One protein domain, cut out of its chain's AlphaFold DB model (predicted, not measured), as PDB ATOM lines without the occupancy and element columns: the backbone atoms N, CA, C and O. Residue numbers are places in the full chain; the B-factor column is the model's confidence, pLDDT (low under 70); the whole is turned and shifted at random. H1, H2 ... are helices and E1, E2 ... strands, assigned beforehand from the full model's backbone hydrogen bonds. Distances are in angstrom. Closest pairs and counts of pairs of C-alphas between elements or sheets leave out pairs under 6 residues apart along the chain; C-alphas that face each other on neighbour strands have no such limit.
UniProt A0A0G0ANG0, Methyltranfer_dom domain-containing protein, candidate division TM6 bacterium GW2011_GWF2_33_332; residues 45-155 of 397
ATOM      1  N   HIS A  45      36.264  36.822  58.822       70.81
ATOM      2  CA  HIS A  45      37.534  36.225  58.409       70.81
ATOM      3  C   HIS A  45      37.477  35.877  56.917       70.81
ATOM      4  O   HIS A  45      36.874  34.874  56.523       70.81
ATOM      5  N   TYR A  46      38.083  36.724  56.087       74.81
ATOM      6  CA  TYR A  46      38.275  36.472  54.663       74.81
ATOM      7  C   TYR A  46      39.648  36.966  54.213       74.81
ATOM      8  O   TYR A  46      40.193  37.897  54.796       74.81
ATOM      9  N   GLU A  47      40.163  36.363  53.147       76.62
ATOM     10  CA  GLU A  47      41.376  36.800  52.454       76.62
ATOM     11  C   GLU A  47      41.074  36.933  50.962       76.62
ATOM     12  O   GLU A  47      40.260  36.180  50.416       76.62
ATOM     13  N   THR A  48      41.713  37.888  50.290       78.38
ATOM     14  CA  THR A  48      41.532  38.116  48.853       78.38
ATOM     15  C   THR A  48      42.842  37.911  48.110       78.38
ATOM     16  O   THR A  48      43.834  38.580  48.383       78.38
ATOM     17  N   PHE A  49      42.805  37.041  47.109       73.75
ATOM     18  CA  PHE A  49      43.892  36.763  46.184       73.75
ATOM     19  C   PHE A  49      43.522  37.312  44.810       73.75
ATOM     20  O   PHE A  49      42.444  37.036  44.286       73.75
ATOM     21  N   TYR A  50      44.406  38.086  44.196       74.88
ATOM     22  CA  TYR A  50      44.191  38.588  42.841       74.88
ATOM     23  C   TYR A  50      44.818  37.607  41.847       74.88
ATOM     24  O   TYR A  50      46.005  37.300  41.955       74.88
ATOM     25  N   ILE A  51      44.018  37.092  40.906       67.44
ATOM     26  CA  ILE A  51      44.520  36.240  39.816       67.44
ATOM     27  C   ILE A  51      45.080  37.140  38.716       67.44
ATOM     28  O   ILE A  51      46.219  36.978  38.289       67.44
ATOM     29  N   ASP A  52      44.282  38.119  38.290       75.88
ATOM     30  CA  ASP A  52      44.656  39.140  37.317       75.88
ATOM     31  C   ASP A  52      43.861  40.436  37.578       75.88
ATOM     32  O   ASP A  52      43.265  40.621  38.641       75.88
ATOM     33  N   LYS A  53      43.867  41.369  36.616       71.94
ATOM     34  CA  LYS A  53      43.171  42.662  36.740       71.94
ATOM     35  C   LYS A  53      41.639  42.546  36.809       71.94
ATOM     36  O   LYS A  53      40.999  43.471  37.300       71.94
ATOM     37  N   SER A  54      41.064  41.453  36.320       77.44
ATOM     38  CA  SER A  54      39.619  41.240  36.166       77.44
ATOM     39  C   SER A  54      39.076  40.091  37.026       77.44
ATOM     40  O   SER A  54      37.858  39.935  37.128       77.44
ATOM     41  N   ASN A  55      39.958  39.297  37.640       81.25
ATOM     42  CA  ASN A  55      39.623  38.092  38.389       81.25
ATOM     43  C   ASN A  55      40.244  38.112  39.793       81.25
ATOM     44  O   ASN A  55      41.457  38.271  39.961       81.25
ATOM     45  N   SER A  56      39.417  37.865  40.811       87.88
ATOM     46  CA  SER A  56      39.864  37.693  42.200       87.88
ATOM     47  C   SER A  56      39.276  36.438  42.834       87.88
ATOM     48  O   SER A  56      38.134  36.070  42.565       87.88
ATOM     49  N   VAL A  57      40.056  35.793  43.698       89.56
ATOM     50  CA  VAL A  57      39.615  34.704  44.567       89.56
ATOM     51  C   VAL A  57      39.450  35.244  45.976       89.56
ATOM     52  O   VAL A  57      40.355  35.878  46.508       89.56
ATOM     53  N   ILE A  58      38.313  34.976  46.600       89.88
ATOM     54  CA  ILE A  58      38.088  35.257  48.015       89.88
ATOM     55  C   ILE A  58      37.986  33.927  48.740       89.88
ATOM     56  O   ILE A  58      37.131  33.112  48.410       89.88
ATOM     57  N   VAL A  59      38.827  33.711  49.744       90.62
ATOM     58  CA  VAL A  59      38.710  32.552  50.631       90.62
ATOM     59  C   VAL A  59      38.048  33.018  51.915       90.62
ATOM     60  O   VAL A  59      38.534  33.959  52.545       90.62
ATOM     61  N   CYS A  60      36.918  32.421  52.289       92.06
ATOM     62  CA  CYS A  60      36.144  32.883  53.439       92.06
ATOM     63  C   CYS A  60      35.336  31.763  54.109       92.06
ATOM     64  O   CYS A  60      35.185  30.671  53.569       92.06
ATOM     65  N   ASN A  61      34.825  32.031  55.312       89.69
ATOM     66  CA  ASN A  61      33.870  31.148  55.986       89.69
ATOM     67  C   ASN A  61      32.422  31.409  55.524       89.69
ATOM     68  O   ASN A  61      32.128  32.418  54.882       89.69
ATOM     69  N   MET A  62      31.495  30.523  55.910       90.12
ATOM     70  CA  MET A  62      30.080  30.621  55.520       90.12
ATOM     71  C   MET A  62      29.428  31.948  55.948       90.12
ATOM     72  O   MET A  62      28.755  32.592  55.149       90.12
ATOM     73  N   MET A  63      29.708  32.428  57.164       87.50
ATOM     74  CA  MET A  63      29.198  33.722  57.646       87.50
ATOM     75  C   MET A  63      29.648  34.903  56.771       87.50
ATOM     76  O   MET A  63      28.921  35.882  56.600       87.50
ATOM     77  N   SER A  64      30.869  34.850  56.238       88.25
ATOM     78  CA  SER A  64      31.394  35.885  55.345       88.25
ATOM     79  C   SER A  64      30.799  35.768  53.943       88.25
ATOM     80  O   SER A  64      30.520  36.791  53.322       88.25
ATOM     81  N   LEU A  65      30.538  34.548  53.463       91.25
ATOM     82  CA  LEU A  65      29.808  34.330  52.216       91.25
ATOM     83  C   LEU A  65      28.391  34.917  52.280       91.25
ATOM     84  O   LEU A  65      28.009  35.635  51.361       91.25
ATOM     85  N   GLU A  66      27.627  34.663  53.347       90.38
ATOM     86  CA  GLU A  66      26.266  35.207  53.509       90.38
ATOM     87  C   GLU A  66      26.252  36.736  53.390       90.38
ATOM     88  O   GLU A  66      25.391  37.324  52.730       90.38
ATOM     89  N   LYS A  67      27.270  37.391  53.957       87.25
ATOM     90  CA  LYS A  67      27.463  38.837  53.821       87.25
ATOM     91  C   LYS A  67      27.757  39.231  52.377       87.25
ATOM     92  O   LYS A  67      27.118  40.158  51.887       87.25
ATOM     93  N   ILE A  68      28.649  38.524  51.676       85.62
ATOM     94  CA  ILE A  68      28.931  38.764  50.248       85.62
ATOM     95  C   ILE A  68      27.654  38.616  49.409       85.62
ATOM     96  O   ILE A  68      27.371  39.475  48.578       85.62
ATOM     97  N   MET A  69      26.853  37.579  49.662       88.25
ATOM     98  CA  MET A  69      25.588  37.327  48.961       88.25
ATOM     99  C   MET A  69      24.524  38.399  49.228       88.25
ATOM    100  O   MET A  69      23.654  38.610  48.388       88.25
ATOM    101  N   SER A  70      24.587  39.089  50.372       88.31
ATOM    102  CA  SER A  70      23.665  40.182  50.710       88.31
ATOM    103  C   SER A  70      23.984  41.510  50.009       88.31
ATOM    104  O   SER A  70      23.157  42.425  50.010       88.31
ATOM    105  N   LEU A  71      25.174  41.644  49.414       84.69
ATOM    106  CA  LEU A  71      25.601  42.877  48.762       84.69
ATOM    107  C   LEU A  71      24.958  42.991  47.364       84.69
ATOM    108  O   LEU A  71      25.194  42.139  46.508       84.69
ATOM    109  N   PRO A  72      24.230  44.084  47.065       85.38
ATOM    110  CA  PRO A  72      23.439  44.209  45.833       85.38
ATOM    111  C   PRO A  72      24.281  44.281  44.550       85.38
ATOM    112  O   PRO A  72      23.749  44.135  43.454       85.38
ATOM    113  N   LEU A  73      25.588  44.524  44.675       84.75
ATOM    114  CA  LEU A  73      26.518  44.638  43.549       84.75
ATOM    115  C   LEU A  73      27.029  43.282  43.044       84.75
ATOM    116  O   LEU A  73      27.654  43.240  41.985       84.75
ATOM    117  N   PHE A  74      26.799  42.194  43.784       87.25
ATOM    118  CA  PHE A  74      27.278  40.864  43.422       87.25
ATOM    119  C   PHE A  74      26.122  39.973  42.997       87.25
ATOM    120  O   PHE A  74      25.279  39.581  43.800       87.25
ATOM    121  N   LYS A  75      26.109  39.605  41.717       91.69
ATOM    122  CA  LYS A  75      25.158  38.634  41.186       91.69
ATOM    123  C   LYS A  75      25.806  37.257  41.164       91.69
ATOM    124  O   LYS A  75      26.781  37.052  40.442       91.69
ATOM    125  N   LEU A  76      25.261  36.316  41.936       94.81
ATOM    126  CA  LEU A  76      25.669  34.913  41.867       94.81
ATOM    127  C   LEU A  76      25.345  34.359  40.474       94.81
ATOM    128  O   LEU A  76      24.222  34.488  39.989       94.81
ATOM    129  N   VAL A  77      26.343  33.760  39.833       95.31
ATOM    130  CA  VAL A  77      26.228  33.166  38.498       95.31
ATOM    131  C   VAL A  77      26.243  31.646  38.576       95.31
ATOM    132  O   VAL A  77      25.462  30.992  37.890       95.31
ATOM    133  N   LYS A  78      27.130  31.074  39.394       95.62
ATOM    134  CA  LYS A  78      27.286  29.622  39.511       95.62
ATOM    135  C   LYS A  78      27.696  29.233  40.923       95.62
ATOM    136  O   LYS A  78      28.515  29.907  41.540       95.62
ATOM    137  N   GLU A  79      27.160  28.111  41.380       96.50
ATOM    138  CA  GLU A  79      27.595  27.405  42.580       96.50
ATOM    139  C   GLU A  79      28.128  26.026  42.178       96.50
ATOM    140  O   GLU A  79      27.627  25.392  41.245       96.50
ATOM    141  N   THR A  80      29.192  25.558  42.823       96.56
ATOM    142  CA  THR A  80      29.760  24.231  42.568       96.56
ATOM    143  C   THR A  80      30.292  23.645  43.861       96.56
ATOM    144  O   THR A  80      31.027  24.302  44.589       96.56
ATOM    145  N   LYS A  81      29.954  22.387  44.140       95.44
ATOM    146  CA  LYS A  81      30.464  21.661  45.302       95.44
ATOM    147  C   LYS A  81      31.471  20.605  44.860       95.44
ATOM    148  O   LYS A  81      31.183  19.813  43.964       95.44
ATOM    149  N   LYS A  82      32.640  20.603  45.492       94.00
ATOM    150  CA  LYS A  82      33.663  19.553  45.405       94.00
ATOM    151  C   LYS A  82      33.830  18.901  46.777       94.00
ATOM    152  O   LYS A  82      33.104  19.234  47.715       94.00
ATOM    153  N   GLN A  83      34.759  17.952  46.885       90.94
ATOM    154  CA  GLN A  83      35.002  17.234  48.131       90.94
ATOM    155  C   GLN A  83      35.427  18.191  49.252       90.94
ATOM    156  O   GLN A  83      34.859  18.136  50.340       90.94
ATOM    157  N   ASN A  84      36.392  19.071  48.977       92.81
ATOM    158  CA  ASN A  84      37.011  19.907  50.005       92.81
ATOM    159  C   ASN A  84      36.452  21.336  50.055       92.81
ATOM    160  O   ASN A  84      36.602  22.032  51.060       92.81
ATOM    161  N   PHE A  85      35.784  21.786  48.992       95.06
ATOM    162  CA  PHE A  85      35.340  23.172  48.858       95.06
ATOM    163  C   PHE A  85      33.922  23.297  48.314       95.06
ATOM    164  O   PHE A  85      33.475  22.515  47.469       95.06
ATOM    165  N   GLN A  86      33.252  24.359  48.749       96.44
ATOM    166  CA  GLN A  86      32.097  24.924  48.074       96.44
ATOM    167  C   GLN A  86      32.524  26.215  47.382       96.44
ATOM    168  O   GLN A  86      33.126  27.102  47.989       96.44
ATOM    169  N   PHE A  87      32.243  26.289  46.091       96.38
ATOM    170  CA  PHE A  87      32.662  27.372  45.225       96.38
ATOM    171  C   PHE A  87      31.472  28.193  44.764       96.38
ATOM    172  O   PHE A  87      30.440  27.647  44.369       96.38
ATOM    173  N   TYR A  88      31.673  29.502  44.720       95.56
ATOM    174  CA  TYR A  88      30.698  30.450  44.214       95.56
ATOM    175  C   TYR A  88      31.370  31.384  43.223       95.56
ATOM    176  O   TYR A  88      32.465  31.888  43.455       95.56
ATOM    177  N   TYR A  89      30.704  31.624  42.109       94.25
ATOM    178  CA  TYR A  89      31.160  32.521  41.064       94.25
ATOM    179  C   TYR A  89      30.187  33.688  40.966       94.25
ATOM    180  O   TYR A  89      29.012  33.500  40.640       94.25
ATOM    181  N   PHE A  90      30.678  34.886  41.262       92.19
ATOM    182  CA  PHE A  90      29.913  36.121  41.212       92.19
ATOM    183  C   PHE A  90      30.391  37.002  40.066       92.19
ATOM    184  O   PHE A  90      31.589  37.132  39.799       92.19
ATOM    185  N   LYS A  91      29.433  37.684  39.444       90.69
ATOM    186  CA  LYS A  91      29.681  38.797  38.539       90.69
ATOM    187  C   LYS A  91      29.365  40.099  39.269       90.69
ATOM    188  O   LYS A  91      28.263  40.256  39.798       90.69
ATOM    189  N   LYS A  92      30.322  41.027  39.281       84.00
ATOM    190  CA  LYS A  92      30.113  42.420  39.683       84.00
ATOM    191  C   LYS A  92      29.907  43.250  38.424       84.00
ATOM    192  O   LYS A  92      30.799  43.330  37.575       84.00
ATOM    193  N   ASP A  93      28.737  43.863  38.307       78.12
ATOM    194  CA  ASP A  93      28.474  44.809  37.228       78.12
ATOM    195  C   ASP A  93      29.217  46.115  37.546       78.12
ATOM    196  O   ASP A  93      28.848  46.869  38.447       78.12
ATOM    197  N   HIS A  94      30.319  46.354  36.838       74.38
ATOM    198  CA  HIS A  94      31.099  47.584  36.931       74.38
ATOM    199  C   HIS A  94      31.016  48.342  35.602       74.38
ATOM    200  O   HIS A  94      30.947  47.735  34.534       74.38
ATOM    201  N   LYS A  95      30.985  49.681  35.673       76.12
ATOM    202  CA  LYS A  95      30.670  50.557  34.528       76.12
ATOM    203  C   LYS A  95      31.649  50.423  33.357       76.12
ATOM    204  O   LYS A  95      31.267  50.696  32.228       76.12
ATOM    205  N   GLU A  96      32.886  50.021  33.634       74.94
ATOM    206  CA  GLU A  96      33.973  49.988  32.645       74.94
ATOM    207  C   GLU A  96      34.275  48.582  32.104       74.94
ATOM    208  O   GLU A  96      34.648  48.443  30.944       74.94
ATOM    209  N   ALA A  97      34.096  47.533  32.913       75.12
ATOM    210  CA  ALA A  97      34.295  46.136  32.520       75.12
ATOM    211  C   ALA A  97      33.683  45.200  33.577       75.12
ATOM    212  O   ALA A  97      33.701  45.546  34.757       75.12
ATOM    213  N   PRO A  98      33.167  44.014  33.211       76.50
ATOM    214  CA  PRO A  98      32.721  43.039  34.200       76.50
ATOM    215  C   PRO A  98      33.900  42.574  35.066       76.50
ATOM    216  O   PRO A  98      34.959  42.231  34.543       76.50
ATOM    217  N   PHE A  99      33.695  42.546  36.383       82.81
ATOM    218  CA  PHE A  99      34.667  42.017  37.339       82.81
ATOM    219  C   PHE A  99      34.145  40.710  37.936       82.81
ATOM    220  O   PHE A  99      32.973  40.617  38.318       82.81
ATOM    221  N   PHE A 100      35.010  39.704  38.010       87.44
ATOM    222  CA  PHE A 100      34.638  38.351  38.402       87.44
ATOM    223  C   PHE A 100      35.262  37.968  39.742       87.44
ATOM    224  O   PHE A 100      36.457  38.170  39.982       87.44
ATOM    225  N   ILE A 101      34.433  37.404  40.620       87.50
ATOM    226  CA  ILE A 101      34.846  36.955  41.950       87.50
ATOM    227  C   ILE A 101      34.563  35.471  42.098       87.50
ATOM    228  O   ILE A 101      33.430  35.024  41.921       87.50
ATOM    229  N   TYR A 102      35.591  34.733  42.489       91.44
ATOM    230  CA  TYR A 102      35.515  33.322  42.828       91.44
ATOM    231  C   TYR A 102      35.626  33.193  44.343       91.44
ATOM    232  O   TYR A 102      36.684  33.427  44.912       91.44
ATOM    233  N   VAL A 103      34.533  32.857  45.017       89.69
ATOM    234  CA  VAL A 103      34.544  32.626  46.461       89.69
ATOM    235  C   VAL A 103      34.757  31.142  46.726       89.69
ATOM    236  O   VAL A 103      34.047  30.299  46.180       89.69
ATOM    237  N   VAL A 104      35.743  30.839  47.564       92.94
ATOM    238  CA  VAL A 104      36.124  29.498  47.999       92.94
ATOM    239  C   VAL A 104      35.787  29.374  49.479       92.94
ATOM    240  O   VAL A 104      36.371  30.067  50.315       92.94
ATOM    241  N   VAL A 105      34.856  28.481  49.804       92.81
ATOM    242  CA  VAL A 105      34.472  28.175  51.183       92.81
ATOM    243  C   VAL A 105      34.955  26.765  51.527       92.81
ATOM    244  O   VAL A 105      34.507  25.807  50.889       92.81
ATOM    245  N   PRO A 106      35.878  26.596  52.493       91.00
ATOM    246  CA  PRO A 106      36.305  25.271  52.927       91.00
ATOM    247  C   PRO A 106      35.149  24.521  53.590       91.00
ATOM    248  O   PRO A 106      34.447  25.077  54.435       91.00
ATOM    249  N   VAL A 107      34.977  23.249  53.227       90.25
ATOM    250  CA  VAL A 107      33.989  22.334  53.839       90.25
ATOM    251  C   VAL A 107      34.630  21.075  54.437       90.25
ATOM    252  O   VAL A 107      33.921  20.185  54.905       90.25
ATOM    253  N   PHE A 108      35.962  21.003  54.415       84.56
ATOM    254  CA  PHE A 108      36.756  19.929  55.009       84.56
ATOM    255  C   PHE A 108      36.836  20.045  56.539       84.56
ATOM    256  O   PHE A 108      36.489  21.076  57.120       84.56
ATOM    257  N   LYS A 109      37.274  18.971  57.203       79.44
ATOM    258  CA  LYS A 109      37.402  18.904  58.668       79.44
ATOM    259  C   LYS A 109      38.822  19.218  59.145       79.44
ATOM    260  O   LYS A 109      39.788  19.156  58.389       79.44
ATOM    261  N   LYS A 110      38.963  19.500  60.444       70.25
ATOM    262  CA  LYS A 110      40.247  19.831  61.081       70.25
ATOM    263  C   LYS A 110      41.282  18.716  61.003       70.25
ATOM    264  O   LYS A 110      42.478  18.975  60.891       70.25
ATOM    265  N   GLU A 111      40.836  17.470  61.028       72.88
ATOM    266  CA  GLU A 111      41.711  16.300  60.978       72.88
ATOM    267  C   GLU A 111      42.357  16.110  59.588       72.88
ATOM    268  O   GLU A 111      43.264  15.294  59.423       72.88
ATOM    269  N   GLU A 112      41.931  16.889  58.589       78.25
ATOM    270  CA  GLU A 112      42.415  16.856  57.204       78.25
ATOM    271  C   GLU A 112      43.565  17.858  56.964       78.25
ATOM    272  O   GLU A 112      43.869  18.233  55.837       78.25
ATOM    273  N   LEU A 113      44.262  18.276  58.026       83.06
ATOM    274  CA  LEU A 113      45.460  19.119  57.962       83.06
ATOM    275  C   LEU A 113      46.741  18.289  57.823       83.06
ATOM    276  O   LEU A 113      47.624  18.340  58.673       83.06
ATOM    277  N   HIS A 114      46.840  17.494  56.764       85.88
ATOM    278  CA  HIS A 114      48.033  16.706  56.453       85.88
ATOM    279  C   HIS A 114      48.312  16.714  54.949       85.88
ATOM    280  O   HIS A 114      47.448  17.060  54.138       85.88
ATOM    281  N   ARG A 115      49.511  16.274  54.560       86.25
ATOM    282  CA  ARG A 115      50.018  16.441  53.192       86.25
ATOM    283  C   ARG A 115      49.117  15.878  52.080       86.25
ATOM    284  O   ARG A 115      48.894  16.567  51.092       86.25
ATOM    285  N   ASP A 116      48.535  14.688  52.258       88.75
ATOM    286  CA  ASP A 116      47.565  14.123  51.292       88.75
ATOM    287  C   ASP A 116      46.309  14.973  51.102       88.75
ATOM    288  O   ASP A 116      45.889  15.215  49.972       88.75
ATOM    289  N   ALA A 117      45.682  15.400  52.196       89.38
ATOM    290  CA  ALA A 117      44.462  16.192  52.121       89.38
ATOM    291  C   ALA A 117      44.748  17.544  51.468       89.38
ATOM    292  O   ALA A 117      43.995  18.002  50.613       89.38
ATOM    293  N   PHE A 118      45.902  18.119  51.783       88.88
ATOM    294  CA  PHE A 118      46.353  19.358  51.188       88.88
ATOM    295  C   PHE A 118      46.621  19.239  49.676       88.88
ATOM    296  O   PHE A 118      46.247  20.119  48.903       88.88
ATOM    297  N   TRP A 119      47.196  18.123  49.215       90.06
ATOM    298  CA  TRP A 119      47.314  17.842  47.781       90.06
ATOM    299  C   TRP A 119      45.933  17.748  47.106       90.06
ATOM    300  O   TRP A 119      45.700  18.432  46.110       90.06
ATOM    301  N   LYS A 120      44.982  17.011  47.699       91.56
ATOM    302  CA  LYS A 120      43.604  16.884  47.175       91.56
ATOM    303  C   LYS A 120      42.868  18.222  47.117       91.56
ATOM    304  O   LYS A 120      42.164  18.493  46.148       91.56
ATOM    305  N   GLN A 121      43.064  19.081  48.116       92.81
ATOM    306  CA  GLN A 121      42.538  20.443  48.110       92.81
ATOM    307  C   GLN A 121      43.061  21.229  46.898       92.81
ATOM    308  O   GLN A 121      42.285  21.862  46.185       92.81
ATOM    309  N   ARG A 122      44.362  21.155  46.601       93.69
ATOM    310  CA  ARG A 122      44.942  21.851  45.440       93.69
ATOM    311  C   ARG A 122      44.424  21.295  44.110       93.69
ATOM    312  O   ARG A 122      44.197  22.083  43.194       93.69
ATOM    313  N   CYS A 123      44.178  19.987  44.019       92.38
ATOM    314  CA  CYS A 123      43.507  19.376  42.867       92.38
ATOM    315  C   CYS A 123      42.083  19.925  42.681       92.38
ATOM    316  O   CYS A 123      41.758  20.388  41.591       92.38
ATOM    317  N   ASP A 124      41.268  19.964  43.744       94.50
ATOM    318  CA  ASP A 124      39.908  20.522  43.690       94.50
ATOM    319  C   ASP A 124      39.900  21.985  43.214       94.50
ATOM    320  O   ASP A 124      39.054  22.373  42.403       94.50
ATOM    321  N   LEU A 125      40.845  22.796  43.710       95.06
ATOM    322  CA  LEU A 125      41.013  24.192  43.302       95.06
ATOM    323  C   LEU A 125      41.389  24.301  41.817       95.06
ATOM    324  O   LEU A 125      40.744  25.047  41.078       95.06
ATOM    325  N   LEU A 126      42.407  23.558  41.367       93.81
ATOM    326  CA  LEU A 126      42.851  23.575  39.971       93.81
ATOM    327  C   LEU A 126      41.722  23.154  39.025       93.81
ATOM    328  O   LEU A 126      41.455  23.848  38.044       93.81
ATOM    329  N   ASP A 127      41.040  22.052  39.334       93.81
ATOM    330  CA  ASP A 127      39.915  21.545  38.552       93.81
ATOM    331  C   ASP A 127      38.801  22.579  38.426       93.81
ATOM    332  O   ASP A 127      38.243  22.764  37.345       93.81
ATOM    333  N   TYR A 128      38.472  23.268  39.522       94.44
ATOM    334  CA  TYR A 128      37.454  24.310  39.506       94.44
ATOM    335  C   TYR A 128      37.858  25.480  38.603       94.44
ATOM    336  O   TYR A 128      37.091  25.858  37.714       94.44
ATOM    337  N   PHE A 129      39.067  26.023  38.776       93.44
ATOM    338  CA  PHE A 129      39.536  27.179  38.007       93.44
ATOM    339  C   PHE A 129      39.742  26.874  36.517       93.44
ATOM    340  O   PHE A 129      39.473  27.738  35.678       93.44
ATOM    341  N   LYS A 130      40.087  25.628  36.159       93.00
ATOM    342  CA  LYS A 130      40.121  25.165  34.762       93.00
ATOM    343  C   LYS A 130      38.772  25.300  34.053       93.00
ATOM    344  O   LYS A 130      38.752  25.580  32.858       93.00
ATOM    345  N   THR A 131      37.644  25.177  34.761       94.06
ATOM    346  CA  THR A 131      36.310  25.342  34.141       94.06
ATOM    347  C   THR A 131      36.018  26.766  33.655       94.06
ATOM    348  O   THR A 131      35.039  26.972  32.940       94.06
ATOM    349  N   PHE A 132      36.868  27.731  34.019       90.56
ATOM    350  CA  PHE A 132      36.780  29.137  33.627       90.56
ATOM    351  C   PHE A 132      37.978  29.599  32.781       90.56
ATOM    352  O   PHE A 132      38.138  30.799  32.586       90.56
ATOM    353  N   ASP A 133      38.826  28.672  32.313       90.69
ATOM    354  CA  ASP A 133      40.076  28.973  31.589       90.69
ATOM    355  C   ASP A 133      41.011  29.934  32.357       90.69
ATOM    356  O   ASP A 133      41.749  30.742  31.789       90.69
ATOM    357  N   LEU A 134      40.973  29.869  33.694       88.50
ATOM    358  CA  LEU A 134      41.833  30.689  34.538       88.50
ATOM    359  C   LEU A 134      43.208  30.047  34.695       88.50
ATOM    360  O   LEU A 134      43.349  28.918  35.169       88.50
ATOM    361  N   LYS A 135      44.244  30.823  34.373       88.25
ATOM    362  CA  LYS A 135      45.639  30.451  34.613       88.25
ATOM    363  C   LYS A 135      46.010  30.776  36.052       88.25
ATOM    364  O   LYS A 135      46.412  31.896  36.353       88.25
ATOM    365  N   ILE A 136      45.868  29.790  36.930       89.00
ATOM    366  CA  ILE A 136      46.286  29.889  38.326       89.00
ATOM    367  C   ILE A 136      47.578  29.102  38.556       89.00
ATOM    368  O   ILE A 136      47.694  27.946  38.154       89.00
ATOM    369  N   GLY A 137      48.565  29.748  39.175       88.94
ATOM    370  CA  GLY A 137      49.843  29.119  39.490       88.94
ATOM    371  C   GLY A 137      49.750  28.156  40.676       88.94
ATOM    372  O   GLY A 137      48.939  28.329  41.587       88.94
ATOM    373  N   SER A 138      50.650  27.180  40.705       89.31
ATOM    374  CA  SER A 138      50.855  26.217  41.797       89.31
ATOM    375  C   SER A 138      51.018  26.874  43.182       89.31
ATOM    376  O   SER A 138      50.445  26.382  44.160       89.31
ATOM    377  N   THR A 139      51.744  27.997  43.262       89.06
ATOM    378  CA  THR A 139      51.931  28.810  44.477       89.06
ATOM    379  C   THR A 139      50.645  29.519  44.902       89.06
ATOM    380  O   THR A 139      50.321  29.546  46.081       89.06
ATOM    381  N   GLN A 140      49.847  30.025  43.958       90.44
ATOM    382  CA  GLN A 140      48.552  30.636  44.289       90.44
ATOM    383  C   GLN A 140      47.563  29.582  44.805       90.44
ATOM    384  O   GLN A 140      46.857  29.826  45.779       90.44
ATOM    385  N   LEU A 141      47.545  28.391  44.196       92.81
ATOM    386  CA  LEU A 141      46.768  27.251  44.694       92.81
ATOM    387  C   LEU A 141      47.191  26.863  46.116       92.81
ATOM    388  O   LEU A 141      46.339  26.579  46.956       92.81
ATOM    389  N   LEU A 142      48.503  26.858  46.374       90.50
ATOM    390  CA  LEU A 142      49.075  26.604  47.692       90.50
ATOM    391  C   LEU A 142      48.575  27.630  48.719       90.50
ATOM    392  O   LEU A 142      48.048  27.239  49.758       90.50
ATOM    393  N   ASP A 143      48.686  28.921  48.414       90.69
ATOM    394  CA  ASP A 143      48.290  29.995  49.327       90.69
ATOM    395  C   ASP A 143      46.779  30.001  49.616       90.69
ATOM    396  O   ASP A 143      46.373  30.151  50.770       90.69
ATOM    397  N   ILE A 144      45.942  29.755  48.601       92.38
ATOM    398  CA  ILE A 144      44.486  29.615  48.765       92.38
ATOM    399  C   ILE A 144      44.160  28.452  49.708       92.38
ATOM    400  O   ILE A 144      43.340  28.607  50.615       92.38
ATOM    401  N   ALA A 145      44.800  27.293  49.519       91.50
ATOM    402  CA  ALA A 145      44.569  26.120  50.357       91.50
ATOM    403  C   ALA A 145      45.022  26.351  51.811       91.50
ATOM    404  O   ALA A 145      44.288  26.011  52.742       91.50
ATOM    405  N   ILE A 146      46.181  26.989  52.026       90.06
ATOM    406  CA  ILE A 146      46.670  27.363  53.367       90.06
ATOM    407  C   ILE A 146      45.664  28.281  54.054       90.06
ATOM    408  O   ILE A 146      45.278  28.051  55.200       90.06
ATOM    409  N   GLN A 147      45.199  29.307  53.349       90.31
ATOM    410  CA  GLN A 147      44.267  30.259  53.923       90.31
ATOM    411  C   GLN A 147      42.919  29.620  54.251       90.31
ATOM    412  O   GLN A 147      42.333  29.897  55.298       90.31
ATOM    413  N   ALA A 148      42.446  28.718  53.394       89.88
ATOM    414  CA  ALA A 148      41.245  27.946  53.665       89.88
ATOM    415  C   ALA A 148      41.405  27.102  54.937       89.88
ATOM    416  O   ALA A 148      40.493  27.043  55.761       89.88
ATOM    417  N   CYS A 149      42.587  26.515  55.141       87.38
ATOM    418  CA  CYS A 149      42.909  25.779  56.354       87.38
ATOM    419  C   CYS A 149      42.911  26.681  57.592       87.38
ATOM    420  O   CYS A 149      42.301  26.313  58.594       87.38
ATOM    421  N   ILE A 150      43.531  27.862  57.527       87.88
ATOM    422  CA  ILE A 150      43.551  28.833  58.634       87.88
ATOM    423  C   ILE A 150      42.124  29.226  59.034       87.88
ATOM    424  O   ILE A 150      41.784  29.179  60.217       87.88
ATOM    425  N   ILE A 151      41.279  29.554  58.049       86.25
ATOM    426  CA  ILE A 151      39.885  29.966  58.262       86.25
ATOM    427  C   ILE A 151      39.048  28.826  58.848       86.25
ATOM    428  O   ILE A 151      38.314  29.042  59.810       86.25
ATOM    429  N   CYS A 152      39.159  27.619  58.292       82.50
ATOM    430  CA  CYS A 152      38.389  26.458  58.738       82.50
ATOM    431  C   CYS A 152      38.743  26.044  60.175       82.50
ATOM    432  O   CYS A 152      37.873  25.678  60.960       82.50
ATOM    433  N   ASN A 153      40.022  26.141  60.535       77.25
ATOM    434  CA  ASN A 153      40.528  25.621  61.802       77.25
ATOM    435  C   ASN A 153      40.607  26.656  62.919       77.25
ATOM    436  O   ASN A 153      40.986  26.305  64.037       77.25
ATOM    437  N   GLY A 154      40.283  27.916  62.615       78.06
ATOM    438  CA  GLY A 154      40.431  29.021  63.554       78.06
ATOM    439  C   GLY A 154      41.858  29.113  64.091       78.06
ATOM    440  O   GLY A 154      42.039  29.327  65.287       78.06
ATOM    441  N   VAL A 155      42.865  28.874  63.238       75.62
ATOM    442  CA  VAL A 155      44.270  28.841  63.667       75.62
ATOM    443  C   VAL A 155      44.680  30.232  64.144       75.62
ATOM    444  O   VAL A 155      45.004  31.124  63.357       75.62
TER     445      VAL A 155
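What this domain is: This is residues 45 to 155 of the 397 residues of the protein "Methyltranfer_dom domain-containing protein" of candidate division TM6 bacterium GW2011_GWF2_33_332 (UniProt A0A0G0ANG0). A strongly twisted sheet of five strands forms the core, with H2 and H3 over one face and H1 over the other, making three layers, helices on both faces of a sheet. H3 lies along the strands by E2, and H2 crosses H3 steeply. The printed part has 111 residues, with three named helices and five named strands in the chain order E1 E2 H1 E3 E4 E5 H2 H3. The sheet is mixed, in the order E1 E2 E5 E4 E3, and the class is mixed, helices and strands. The whole is compact, with a radius of gyration of the C-alphas of 13.5 A, yet elongated in outline, spanning 44 by 28 by 20 A.

Where its parts are: E1, residues 46 to 50, begins at C-alpha 46 (38.275, 36.472, 54.663) and is 13.4 A long. E2, residues 55 to 60, is 16.3 A long. H1, residues 62 to 70, measures 12.5 A. E3, residues 74 to 81, is 19.6 A long and bends by 62 degrees at residue 77. E4, residues 85 to 92, measures 22.0 A, and E5, residues 99 to 106, measures 22.9 A. H2, residues 115 to 130, is 22.7 A long. H3, residues 138 to 153, is 22.5 A long and ends at C-alpha 153 (40.528, 25.621, 61.802).

How they stand to each other: E1 and E2 form an antiparallel hairpin, with N 49 and O 57 2.8 A apart. E2 and E5 are parallel, with N 58 and O 102 at 2.8 A. E3, E4 and E5 form a meander, each strand the antiparallel neighbour of the one before; N 87 and O 80 are 2.8 A apart, and N 90 and O 101 2.8 A. E2, H1 and E3 form a split strand-helix-strand unit, two strands running the same way with E5 and E4 between them, and its crossover is right-handed. H1 is on the sheet at a height of 7.7 A, only just over E5, where 3 of its C-alphas fall. H2 is on the opposite face from H1, at a height of 10.6 A, over E5 and E4. H3 is on the sheet, its height over the sheet is 8.2 A, and it lies over E2, where 9 of its C-alphas fall, and only just not over E5, where 2 fall; the closest C-alphas of H3 and E2, those of Ala 148 and Val 59, are 6.1 A apart. H2 and H3 touch, opposite ways at a steep tilt of 63 degrees, H3 with residues 141 to 145 alone; their closest C-alphas, those of Arg 122 and Leu 141, are 5.7 A apart. H1 is apart from H2 and H3. Every O i to N i+4 pair is within hydrogen-bond range in H1, H2 and H3.

The domain as a whole: The C-alphas farthest apart, those of Glu 96 and Glu 111, are 44.7 A apart. The printed part has no cut, and no link is long. The mean pLDDT of the printed part is 87.2; residue 51 alone is under 70.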